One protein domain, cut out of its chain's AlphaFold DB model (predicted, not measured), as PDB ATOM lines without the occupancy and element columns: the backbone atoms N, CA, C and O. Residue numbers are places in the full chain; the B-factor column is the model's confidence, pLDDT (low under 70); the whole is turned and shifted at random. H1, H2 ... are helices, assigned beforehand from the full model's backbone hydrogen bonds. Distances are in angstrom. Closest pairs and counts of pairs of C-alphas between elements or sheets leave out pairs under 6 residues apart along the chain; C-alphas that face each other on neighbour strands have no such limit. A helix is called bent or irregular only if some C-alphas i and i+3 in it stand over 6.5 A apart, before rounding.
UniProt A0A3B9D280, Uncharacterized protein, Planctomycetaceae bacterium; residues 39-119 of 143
ATOM      1  N   GLU A  39     -29.558 -25.633 -10.315       55.34
ATOM      2  CA  GLU A  39     -30.678 -24.726 -10.630       55.34
ATOM      3  C   GLU A  39     -31.281 -25.047 -12.010       55.34
ATOM      4  O   GLU A  39     -32.495 -25.208 -12.149       55.34
ATOM      5  N   SER A  40     -30.421 -25.255 -13.019       55.94
ATOM      6  CA  SER A  40     -30.828 -25.552 -14.407       55.94
ATOM      7  C   SER A  40     -31.664 -26.835 -14.534       55.94
ATOM      8  O   SER A  40     -32.508 -26.963 -15.420       55.94
ATOM      9  N   ALA A  41     -31.504 -27.792 -13.613       60.50
ATOM     10  CA  ALA A  41     -32.326 -29.002 -13.575       60.50
ATOM     11  C   ALA A  41     -33.822 -28.716 -13.320       60.50
ATOM     12  O   ALA A  41     -34.671 -29.505 -13.745       60.50
ATOM     13  N   ARG A  42     -34.170 -27.594 -12.669       66.50
ATOM     14  CA  ARG A  42     -35.558 -27.256 -12.308       66.50
ATOM     15  C   ARG A  42     -36.428 -26.935 -13.527       66.50
ATOM     16  O   ARG A  42     -37.637 -27.184 -13.495       66.50
ATOM     17  N   TYR A  43     -35.820 -26.446 -14.608       79.00
ATOM     18  CA  TYR A  43     -36.527 -25.992 -15.811       79.00
ATOM     19  C   TYR A  43     -36.595 -27.031 -16.936       79.00
ATOM     20  O   TYR A  43     -37.399 -26.877 -17.850       79.00
ATOM     21  N   ARG A  44     -35.909 -28.175 -16.790       81.31
ATOM     22  CA  ARG A  44     -35.905 -29.297 -17.757       81.31
ATOM     23  C   ARG A  44     -37.216 -30.087 -17.865       81.31
ATOM     24  O   ARG A  44     -37.279 -31.113 -18.539       81.31
ATOM     25  N   ARG A  45     -38.277 -29.661 -17.176       88.75
ATOM     26  CA  ARG A  45     -39.606 -30.284 -17.256       88.75
ATOM     27  C   ARG A  45     -40.503 -29.439 -18.143       88.75
ATOM     28  O   ARG A  45     -40.570 -28.226 -17.960       88.75
ATOM     29  N   LEU A  46     -41.222 -30.083 -19.059       92.38
ATOM     30  CA  LEU A  46     -42.254 -29.391 -19.826       92.38
ATOM     31  C   LEU A  46     -43.355 -28.890 -18.881       92.38
ATOM     32  O   LEU A  46     -43.622 -29.535 -17.855       92.38
ATOM     33  N   PRO A  47     -44.006 -27.761 -19.205       93.69
ATOM     34  CA  PRO A  47     -45.163 -27.319 -18.450       93.69
ATOM     35  C   PRO A  47     -46.294 -28.366 -18.471       93.69
ATOM     36  O   PRO A  47     -46.345 -29.229 -19.358       93.69
ATOM     37  N   PRO A  48     -47.224 -28.311 -17.501       95.44
ATOM     38  CA  PRO A  48     -48.362 -29.222 -17.455       95.44
ATOM     39  C   PRO A  48     -49.118 -29.258 -18.787       95.44
ATOM     40  O   PRO A  48     -49.396 -28.212 -19.361       95.44
ATOM     41  N   TYR A  49     -49.462 -30.459 -19.258       95.62
ATOM     42  CA  TYR A  49     -50.184 -30.726 -20.515       95.62
ATOM     43  C   TYR A  49     -49.425 -30.464 -21.828       95.62
ATOM     44  O   TYR A  49     -49.869 -30.960 -22.859       95.62
ATOM     45  N   TRP A  50     -48.259 -29.811 -21.813       95.88
ATOM     46  CA  TRP A  50     -47.488 -29.533 -23.040       95.88
ATOM     47  C   TRP A  50     -46.938 -30.797 -23.704       95.88
ATOM     48  O   TRP A  50     -46.796 -30.847 -24.918       95.88
ATOM     49  N   GLY A  51     -46.723 -31.865 -22.930       92.81
ATOM     50  CA  GLY A  51     -46.355 -33.176 -23.476       92.81
ATOM     51  C   GLY A  51     -47.440 -33.841 -24.336       92.81
ATOM     52  O   GLY A  51     -47.166 -34.869 -24.938       92.81
ATOM     53  N   LYS A  52     -48.661 -33.290 -24.392       95.50
ATOM     54  CA  LYS A  52     -49.759 -33.791 -25.238       95.50
ATOM     55  C   LYS A  52     -49.849 -33.087 -26.596       95.50
ATOM     56  O   LYS A  52     -50.701 -33.457 -27.390       95.50
ATOM     57  N   LEU A  53     -49.029 -32.060 -26.830       96.44
ATOM     58  CA  LEU A  53     -49.095 -31.214 -28.026       96.44
ATOM     59  C   LEU A  53     -48.213 -31.716 -29.178       96.44
ATOM     60  O   LEU A  53     -48.076 -31.003 -30.160       96.44
ATOM     61  N   GLU A  54     -47.610 -32.905 -29.039       94.31
ATOM     62  CA  GLU A  54     -46.745 -33.516 -30.064       94.31
ATOM     63  C   GLU A  54     -45.658 -32.555 -30.580       94.31
ATOM     64  O   GLU A  54     -45.424 -32.436 -31.777       94.31
ATOM     65  N   LEU A  55     -45.004 -31.851 -29.650       96.06
ATOM     66  CA  LEU A  55     -43.942 -30.893 -29.962       96.06
ATOM     67  C   LEU A  55     -42.730 -31.598 -30.577       96.06
ATOM     68  O   LEU A  55     -42.307 -32.648 -30.078       96.06
ATOM     69  N   ASP A  56     -42.139 -30.979 -31.596       97.31
ATOM     70  CA  ASP A  56     -40.853 -31.417 -32.133       97.31
ATOM     71  C   ASP A  56     -39.688 -31.074 -31.180       97.31
ATOM     72  O   ASP A  56     -39.856 -30.417 -30.147       97.31
ATOM     73  N   GLU A  57     -38.493 -31.589 -31.478       94.69
ATOM     74  CA  GLU A  57     -37.337 -31.421 -30.590       94.69
ATOM     75  C   GLU A  57     -36.872 -29.962 -30.497       94.69
ATOM     76  O   GLU A  57     -36.469 -29.529 -29.417       94.69
ATOM     77  N   ASP A  58     -36.990 -29.197 -31.584       96.25
ATOM     78  CA  ASP A  58     -36.574 -27.794 -31.629       96.25
ATOM     79  C   ASP A  58     -37.521 -26.942 -30.771       96.25
ATOM     80  O   ASP A  58     -37.081 -26.196 -29.898       96.25
ATOM     81  N   GLN A  59     -38.832 -27.151 -30.901       97.06
ATOM     82  CA  GLN A  59     -39.846 -26.522 -30.054       97.06
ATOM     83  C   GLN A  59     -39.656 -26.868 -28.575       97.06
ATOM     84  O   GLN A  59     -39.856 -26.027 -27.697       97.06
ATOM     85  N   ARG A  60     -39.289 -28.116 -28.262       95.25
ATOM     86  CA  ARG A  60     -39.012 -28.526 -26.878       95.25
ATOM     87  C   ARG A  60     -37.770 -27.836 -26.327       95.25
ATOM     88  O   ARG A  60     -37.806 -27.429 -25.165       95.25
ATOM     89  N   ALA A  61     -36.714 -27.712 -27.129       93.88
ATOM     90  CA  ALA A  61     -35.509 -26.981 -26.759       93.88
ATOM     91  C   ALA A  61     -35.831 -25.508 -26.470       93.88
ATOM     92  O   ALA A  61     -35.542 -25.042 -25.370       93.88
ATOM     93  N   ASP A  62     -36.564 -24.841 -27.366       95.88
ATOM     94  CA  ASP A  62     -37.000 -23.451 -27.185       95.88
ATOM     95  C   ASP A  62     -37.814 -23.272 -25.894       95.88
ATOM     96  O   ASP A  62     -37.602 -22.334 -25.126       95.88
ATOM     97  N   VAL A  63     -38.734 -24.197 -25.600       95.75
ATOM     98  CA  VAL A  63     -39.513 -24.164 -24.353       95.75
ATOM     99  C   VAL A  63     -38.612 -24.273 -23.123       95.75
ATOM    100  O   VAL A  63     -38.896 -23.634 -22.109       95.75
ATOM    101  N   TYR A  64     -37.558 -25.087 -23.162       94.12
ATOM    102  CA  TYR A  64     -36.633 -25.194 -22.037       94.12
ATOM    103  C   TYR A  64     -35.802 -23.925 -21.860       94.12
ATOM    104  O   TYR A  64     -35.740 -23.432 -20.732       94.12
ATOM    105  N   ASP A  65     -35.267 -23.371 -22.946       94.25
ATOM    106  CA  ASP A  65     -34.459 -22.148 -22.929       94.25
ATOM    107  C   ASP A  65     -35.279 -20.965 -22.390       94.25
ATOM    108  O   ASP A  65     -34.883 -20.311 -21.424       94.25
ATOM    109  N   ILE A  66     -36.504 -20.777 -22.898       94.94
ATOM    110  CA  ILE A  66     -37.436 -19.747 -22.409       94.94
ATOM    111  C   ILE A  66     -37.685 -19.906 -20.903       94.94
ATOM    112  O   ILE A  66     -37.720 -18.927 -20.153       94.94
ATOM    113  N   ARG A  67     -37.897 -21.139 -20.428       94.69
ATOM    114  CA  ARG A  67     -38.174 -21.385 -19.006       94.69
ATOM    115  C   ARG A  67     -36.960 -21.133 -18.121       94.69
ATOM    116  O   ARG A  67     -37.161 -20.710 -16.984       94.69
ATOM    117  N   GLU A  68     -35.754 -21.403 -18.606       92.81
ATOM    118  CA  GLU A  68     -34.515 -21.104 -17.889       92.81
ATOM    119  C   GLU A  68     -34.305 -19.589 -17.778       92.81
ATOM    120  O   GLU A  68     -34.181 -19.082 -16.660       92.81
ATOM    121  N   ASP A  69     -34.406 -18.862 -18.892       91.50
ATOM    122  CA  ASP A  69     -34.213 -17.408 -18.944       91.50
ATOM    123  C   ASP A  69     -35.181 -16.663 -18.016       91.50
ATOM    124  O   ASP A  69     -34.775 -15.898 -17.132       91.50
ATOM    125  N   TYR A  70     -36.483 -16.934 -18.153       96.31
ATOM    126  CA  TYR A  70     -37.477 -16.336 -17.261       96.31
ATOM    127  C   TYR A  70     -37.365 -16.871 -15.836       96.31
ATOM    128  O   TYR A  70     -37.718 -16.175 -14.885       96.31
ATOM    129  N   GLY A  71     -36.869 -18.094 -15.659       92.38
ATOM    130  CA  GLY A  71     -36.605 -18.675 -14.354       92.38
ATOM    131  C   GLY A  71     -35.643 -17.831 -13.522       92.38
ATOM    132  O   GLY A  71     -35.958 -17.504 -12.375       92.38
ATOM    133  N   VAL A  72     -34.525 -17.427 -14.130       92.00
ATOM    134  CA  VAL A  72     -33.514 -16.554 -13.514       92.00
ATOM    135  C   VAL A  72     -34.118 -15.198 -13.146       92.00
ATOM    136  O   VAL A  72     -34.010 -14.768 -11.997       92.00
ATOM    137  N   GLN A  73     -34.826 -14.559 -14.078       95.25
ATOM    138  CA  GLN A  73     -35.451 -13.251 -13.842       95.25
ATOM    139  C   GLN A  73     -36.502 -13.305 -12.724       95.25
ATOM    140  O   GLN A  73     -36.557 -12.436 -11.856       95.25
ATOM    141  N   ILE A  74     -37.332 -14.352 -12.707       96.19
ATOM    142  CA  ILE A  74     -38.343 -14.550 -11.663       96.19
ATOM    143  C   ILE A  74     -37.678 -14.762 -10.300       96.19
ATOM    144  O   ILE A  74     -38.190 -14.260  -9.299       96.19
ATOM    145  N   ALA A  75     -36.577 -15.514 -10.231       94.75
ATOM    146  CA  ALA A  75     -35.850 -15.720  -8.982       94.75
ATOM    147  C   ALA A  75     -35.289 -14.399  -8.437       94.75
ATOM    148  O   ALA A  75     -35.451 -14.104  -7.252       94.75
ATOM    149  N   GLU A  76     -34.716 -13.569  -9.309       96.19
ATOM    150  CA  GLU A  76     -34.220 -12.246  -8.939       96.19
ATOM    151  C   GLU A  76     -35.345 -11.332  -8.427       96.19
ATOM    152  O   GLU A  76     -35.219 -10.735  -7.355       96.19
ATOM    153  N   LEU A  77     -36.472 -11.268  -9.142       98.31
ATOM    154  CA  LEU A  77     -37.631 -10.470  -8.733       98.31
ATOM    155  C   LEU A  77     -38.209 -10.936  -7.395       98.31
ATOM    156  O   LEU A  77     -38.586 -10.111  -6.568       98.31
ATOM    157  N   LYS A  78     -38.249 -12.247  -7.142       97.69
ATOM    158  CA  LYS A  78     -38.672 -12.778  -5.839       97.69
ATOM    159  C   LYS A  78     -37.741 -12.334  -4.719       97.69
ATOM    160  O   LYS A  78     -38.232 -11.875  -3.697       97.69
ATOM    161  N   ALA A  79     -36.428 -12.390  -4.934       97.81
ATOM    162  CA  ALA A  79     -35.468 -11.896  -3.952       97.81
ATOM    163  C   ALA A  79     -35.627 -10.384  -3.704       97.81
ATOM    164  O   ALA A  79     -35.491  -9.926  -2.572       97.81
ATOM    165  N   GLN A  80     -35.942  -9.595  -4.738       97.75
ATOM    166  CA  GLN A  80     -36.256  -8.170  -4.579       97.75
ATOM    167  C   GLN A  80     -37.529  -7.954  -3.748       97.75
ATOM    168  O   GLN A  80     -37.522  -7.125  -2.842       97.75
ATOM    169  N   ILE A  81     -38.589  -8.718  -4.019       98.38
ATOM    170  CA  ILE A  81     -39.846  -8.660  -3.263       98.38
ATOM    171  C   ILE A  81     -39.613  -9.028  -1.797       98.38
ATOM    172  O   ILE A  81     -40.076  -8.307  -0.923       98.38
ATOM    173  N   GLU A  82     -38.875 -10.104  -1.517       98.44
ATOM    174  CA  GLU A  82     -38.573 -10.531  -0.145       98.44
ATOM    175  C   GLU A  82     -37.800  -9.456   0.628       98.44
ATOM    176  O   GLU A  82     -38.119  -9.177   1.782       98.44
ATOM    177  N   ARG A  83     -36.825  -8.798  -0.016       98.31
ATOM    178  CA  ARG A  83     -36.099  -7.676   0.598       98.31
ATOM    179  C   ARG A  83     -37.013  -6.493   0.904       98.31
ATOM    180  O   ARG A  83     -36.968  -5.984   2.016       98.31
ATOM    181  N   LEU A  84     -37.850  -6.088  -0.052       98.44
ATOM    182  CA  LEU A  84     -38.791  -4.979   0.139       98.44
ATOM    183  C   LEU A  84     -39.837  -5.289   1.210       98.44
ATOM    184  O   LEU A  84     -40.241  -4.400   1.947       98.44
ATOM    185  N   GLN A  85     -40.281  -6.542   1.309       98.19
ATOM    186  CA  GLN A  85     -41.188  -6.973   2.369       98.19
ATOM    187  C   GLN A  85     -40.529  -6.876   3.746       98.19
ATOM    188  O   GLN A  85     -41.161  -6.375   4.667       98.19
ATOM    189  N   ALA A  86     -39.269  -7.304   3.876       97.88
ATOM    190  CA  ALA A  86     -38.526  -7.171   5.126       97.88
ATOM    191  C   ALA A  86     -38.310  -5.698   5.514       97.88
ATOM    192  O   ALA A  86     -38.566  -5.328   6.653       97.88
ATOM    193  N   GLU A  87     -37.917  -4.852   4.559       98.06
ATOM    194  CA  GLU A  87     -37.750  -3.410   4.778       98.06
ATOM    195  C   GLU A  87     -39.069  -2.743   5.186       98.06
ATOM    196  O   GLU A  87     -39.117  -2.000   6.162       98.06
ATOM    197  N   MET A  88     -40.168  -3.068   4.499       98.06
ATOM    198  CA  MET A  88     -41.503  -2.596   4.866       98.06
ATOM    199  C   MET A  88     -41.888  -3.038   6.284       98.06
ATOM    200  O   MET A  88     -42.425  -2.236   7.043       98.06
ATOM    201  N   ASP A  89     -41.637  -4.296   6.653       96.62
ATOM    202  CA  ASP A  89     -41.939  -4.804   7.995       96.62
ATOM    203  C   ASP A  89     -41.121  -4.075   9.077       96.62
ATOM    204  O   ASP A  89     -41.670  -3.746  10.132       96.62
ATOM    205  N   ASP A  90     -39.849  -3.770   8.810       96.69
ATOM    206  CA  ASP A  90     -38.991  -2.994   9.710       96.69
ATOM    207  C   ASP A  90     -39.509  -1.552   9.873       96.69
ATOM    208  O   ASP A  90     -39.664  -1.066  10.998       96.69
ATOM    209  N   GLU A  91     -39.866  -0.884   8.769       97.19
ATOM    210  CA  GLU A  91     -40.456   0.462   8.796       97.19
ATOM    211  C   GLU A  91     -41.795   0.495   9.550       97.19
ATOM    212  O   GLU A  91     -42.080   1.430  10.308       97.19
ATOM    213  N   LEU A  92     -42.626  -0.538   9.372       97.25
ATOM    214  CA  LEU A  92     -43.887  -0.690  10.096       97.25
ATOM    215  C   LEU A  92     -43.665  -0.933  11.588       97.25
ATOM    216  O   LEU A  92     -44.418  -0.408  12.412       97.25
ATOM    217  N   ASP A  93     -42.650  -1.706  11.967       95.25
ATOM    218  CA  ASP A  93     -42.325  -1.890  13.375       95.25
ATOM    219  C   ASP A  93     -41.830  -0.558  13.973       95.25
ATOM    220  O   ASP A  93     -42.195  -0.221  15.100       95.25
ATOM    221  N   ASP A  94     -41.088   0.269  13.235       96.44
ATOM    222  CA  ASP A  94     -40.553   1.545  13.723       96.44
ATOM    223  C   ASP A  94     -41.577   2.637  14.029       96.44
ATOM    224  O   ASP A  94     -41.317   3.497  14.878       96.44
ATOM    225  N   VAL A  95     -42.779   2.569  13.453       97.69
ATOM    226  CA  VAL A  95     -43.872   3.468  13.856       97.69
ATOM    227  C   VAL A  95     -44.520   3.076  15.190       97.69
ATOM    228  O   VAL A  95     -45.313   3.846  15.741       97.69
ATOM    229  N   LEU A  96     -44.200   1.899  15.738       97.31
ATOM    230  CA  LEU A  96     -44.772   1.405  16.989       97.31
ATOM    231  C   LEU A  96     -44.022   1.921  18.221       97.31
ATOM    232  O   LEU A  96     -42.795   2.005  18.277       97.31
ATOM    233  N   THR A  97     -44.779   2.164  19.289       97.56
ATOM    234  CA  THR A  97     -44.213   2.416  20.620       97.56
ATOM    235  C   THR A  97     -43.574   1.151  21.203       97.56
ATOM    236  O   THR A  97     -43.915   0.025  20.839       97.56
ATOM    237  N   SER A  98     -42.678   1.309  22.181       94.00
ATOM    238  CA  SER A  98     -42.010   0.179  22.848       94.00
ATOM    239  C   SER A  98     -42.987  -0.828  23.475       94.00
ATOM    240  O   SER A  98     -42.768  -2.040  23.399       94.00
ATOM    241  N   SER A  99     -44.098  -0.353  24.050       94.88
ATOM    242  CA  SER A  99     -45.143  -1.215  24.613       94.88
ATOM    243  C   SER A  99     -45.878  -2.008  23.526       94.88
ATOM    244  O   SER A  99     -46.123  -3.204  23.703       94.88
ATOM    245  N   GLN A 100     -46.157  -1.385  22.376       97.12
ATOM    246  CA  GLN A 100     -46.764  -2.035  21.211       97.12
ATOM    247  C   GLN A 100     -45.824  -3.066  20.575       97.12
ATOM    248  O   GLN A 100     -46.268  -4.184  20.314       97.12
ATOM    249  N   LYS A 101     -44.525  -2.763  20.426       95.56
ATOM    250  CA  LYS A 101     -43.508  -3.732  19.964       95.56
ATOM    251  C   LYS A 101     -43.470  -4.974  20.867       95.56
ATOM    252  O   LYS A 101     -43.480  -6.105  20.382       95.56
ATOM    253  N   SER A 102     -43.511  -4.788  22.192       94.19
ATOM    254  CA  SER A 102     -43.553  -5.903  23.155       94.19
ATOM    255  C   SER A 102     -44.825  -6.751  23.028       94.19
ATOM    256  O   SER A 102     -44.762  -7.983  23.077       94.19
ATOM    257  N   ALA A 103     -45.984  -6.113  22.845       95.19
ATOM    258  CA  ALA A 103     -47.244  -6.816  22.622       95.19
ATOM    259  C   ALA A 103     -47.224  -7.606  21.301       95.19
ATOM    260  O   ALA A 103     -47.598  -8.780  21.284       95.19
ATOM    261  N   LEU A 104     -46.713  -7.005  20.222       94.06
ATOM    262  CA  LEU A 104     -46.589  -7.641  18.912       94.06
ATOM    263  C   LEU A 104     -45.666  -8.868  18.954       94.06
ATOM    264  O   LEU A 104     -46.026  -9.926  18.438       94.06
ATOM    265  N   ALA A 105     -44.522  -8.778  19.639       92.50
ATOM    266  CA  ALA A 105     -43.609  -9.908  19.820       92.50
ATOM    267  C   ALA A 105     -44.276 -11.089  20.553       92.50
ATOM    268  O   ALA A 105     -44.134 -12.246  20.144       92.50
ATOM    269  N   LYS A 106     -45.069 -10.810  21.600       92.88
ATOM    270  CA  LYS A 106     -45.836 -11.843  22.321       92.88
ATOM    271  C   LYS A 106     -46.848 -12.531  21.401       92.88
ATOM    272  O   LYS A 106     -46.900 -13.761  21.394       92.88
ATOM    273  N   LEU A 107     -47.576 -11.766  20.582       93.06
ATOM    274  CA  LEU A 107     -48.535 -12.296  19.603       93.06
ATOM    275  C   LEU A 107     -47.857 -13.145  18.511       93.06
ATOM    276  O   LEU A 107     -48.331 -14.234  18.192       93.06
ATOM    277  N   ARG A 108     -46.714 -12.698  17.972       91.38
ATOM    278  CA  ARG A 108     -45.923 -13.478  16.998       91.38
ATOM    279  C   ARG A 108     -45.436 -14.806  17.613       91.38
ATOM    280  O   ARG A 108     -45.487 -15.852  16.966       91.38
ATOM    281  N   SER A 109     -45.026 -14.798  18.884       88.38
ATOM    282  CA  SER A 109     -44.517 -15.994  19.580       88.38
ATOM    283  C   SER A 109     -45.590 -17.027  19.963       88.38
ATOM    284  O   SER A 109     -45.294 -18.220  20.022       88.38
ATOM    285  N   SER A 110     -46.834 -16.613  20.220       83.94
ATOM    286  CA  SER A 110     -47.920 -17.550  20.541       83.94
ATOM    287  C   SER A 110     -48.403 -18.300  19.300       83.94
ATOM    288  O   SER A 110     -48.655 -19.503  19.369       83.94
ATOM    289  N   ARG A 111     -48.444 -17.626  18.143       81.25
ATOM    290  CA  ARG A 111     -48.827 -18.238  16.864       81.25
ATOM    291  C   ARG A 111     -47.873 -19.354  16.439       81.25
ATOM    292  O   ARG A 111     -48.328 -20.410  16.021       81.25
ATOM    293  N   THR A 112     -46.566 -19.147  16.589       76.69
ATOM    294  CA  THR A 112     -45.552 -20.153  16.213       76.69
ATOM    295  C   THR A 112     -45.552 -21.381  17.124       76.69
ATOM    296  O   THR A 112     -45.207 -22.475  16.681       76.69
ATOM    297  N   LYS A 113     -45.950 -21.235  18.393       72.44
ATOM    298  CA  LYS A 113     -46.129 -22.370  19.312       72.44
ATOM    299  C   LYS A 113     -47.382 -23.180  18.981       72.44
ATOM    300  O   LYS A 113     -47.325 -24.402  19.021       72.44
ATOM    301  N   ALA A 114     -48.476 -22.511  18.615       68.31
ATOM    302  CA  ALA A 114     -49.718 -23.178  18.234       68.31
ATOM    303  C   ALA A 114     -49.548 -24.050  16.978       68.31
ATOM    304  O   ALA A 114     -50.005 -25.183  16.966       68.31
ATOM    305  N   THR A 115     -48.824 -23.571  15.960       68.81
ATOM    306  CA  THR A 115     -48.589 -24.356  14.733       68.81
ATOM    307  C   THR A 115     -47.704 -25.580  14.973       68.81
ATOM    308  O   THR A 115     -47.963 -26.634  14.411       68.81
ATOM    309  N   LYS A 116     -46.691 -25.475  15.845       66.62
ATOM    310  CA  LYS A 116     -45.805 -26.609  16.165       66.62
ATOM    311  C   LYS A 116     -46.513 -27.726  16.934       66.62
ATOM    312  O   LYS A 116     -46.242 -28.888  16.667       66.62
ATOM    313  N   ALA A 117     -47.423 -27.379  17.845       64.56
ATOM    314  CA  ALA A 117     -48.197 -28.371  18.589       64.56
ATOM    315  C   ALA A 117     -49.141 -29.172  17.672       64.56
ATOM    316  O   ALA A 117     -49.267 -30.382  17.824       64.56
ATOM    317  N   SER A 118     -49.750 -28.517  16.678       61.62
ATOM    318  CA  SER A 118     -50.622 -29.183  15.701       61.62
ATOM    319  C   SER A 118     -49.857 -30.114  14.750       61.62
ATOM    320  O   SER A 118     -50.336 -31.206  14.455       61.62
ATOM    321  N   ASP A 119     -48.648 -29.732  14.324       59.94
ATOM    322  CA  ASP A 119     -47.787 -30.574  13.474       59.94
ATOM    323  C   ASP A 119     -47.241 -31.821  14.212       59.94
ATOM    324  O   ASP A 119     -46.861 -32.812  13.577       59.94
TER     325      ASP A 119
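AT A GLANCE: This is residues 39 to 119 of the 143 residues of an uncharacterized protein of Planctomycetaceae bacterium (UniProt A0A3B9D280). A loop-like leading stretch, residues 39 to 56, folds back beside the beginning of one very long helix, H1, and at the far end of H1 a tight turn leads into a second, shorter helix, H2, which slants back as the other arm of an open V. H1 makes the longest axis, and much of both helices, residues 73 to 92 and 105 to 119, stands free. The printed part has 81 residues with two named helices, H1 then H2, and no named strand; the class is all helix. It is extended, with a radius of gyration of the C-alphas of 21.9 A and spans of 64 by 32 by 19 A.

HOW THE PARTS SIT: H1, residues 57 to 94, and H2, residues 98 to 119, are joined by a tight link of 3 residues. They are close but not clearly touching: their closest C-alphas, those of Asp 93 and Lys 101, are 6.9 A apart. Their lines stand at a steep tilt of 44 degrees, and they run opposite ways. Their centres are 29.8 A apart. In both H1 and H2 every O i to N i+4 pair is within hydrogen-bond range.

IN THESE COORDINATES: After residues 39 to 56, which hold no named element, H1 begins at C-alpha 57, (-37.337, -31.421, -30.590), and ends at C-alpha 94, (-40.553, 1.545, 13.723), 55.3 A from first to last C-alpha. H2 measures 32.7 A from C-alpha 98 to C-alpha 119, the latter at (-47.787, -30.574, 13.474). Neither helix is bent.

THE WHOLE: The two C-alphas farthest apart, those of Asp 56 and Ser 99, are 64.4 A apart. The printed part has no cut. The mean pLDDT of the printed part is 90.2; residues 39 to 42 and 114 to 119 are under 70.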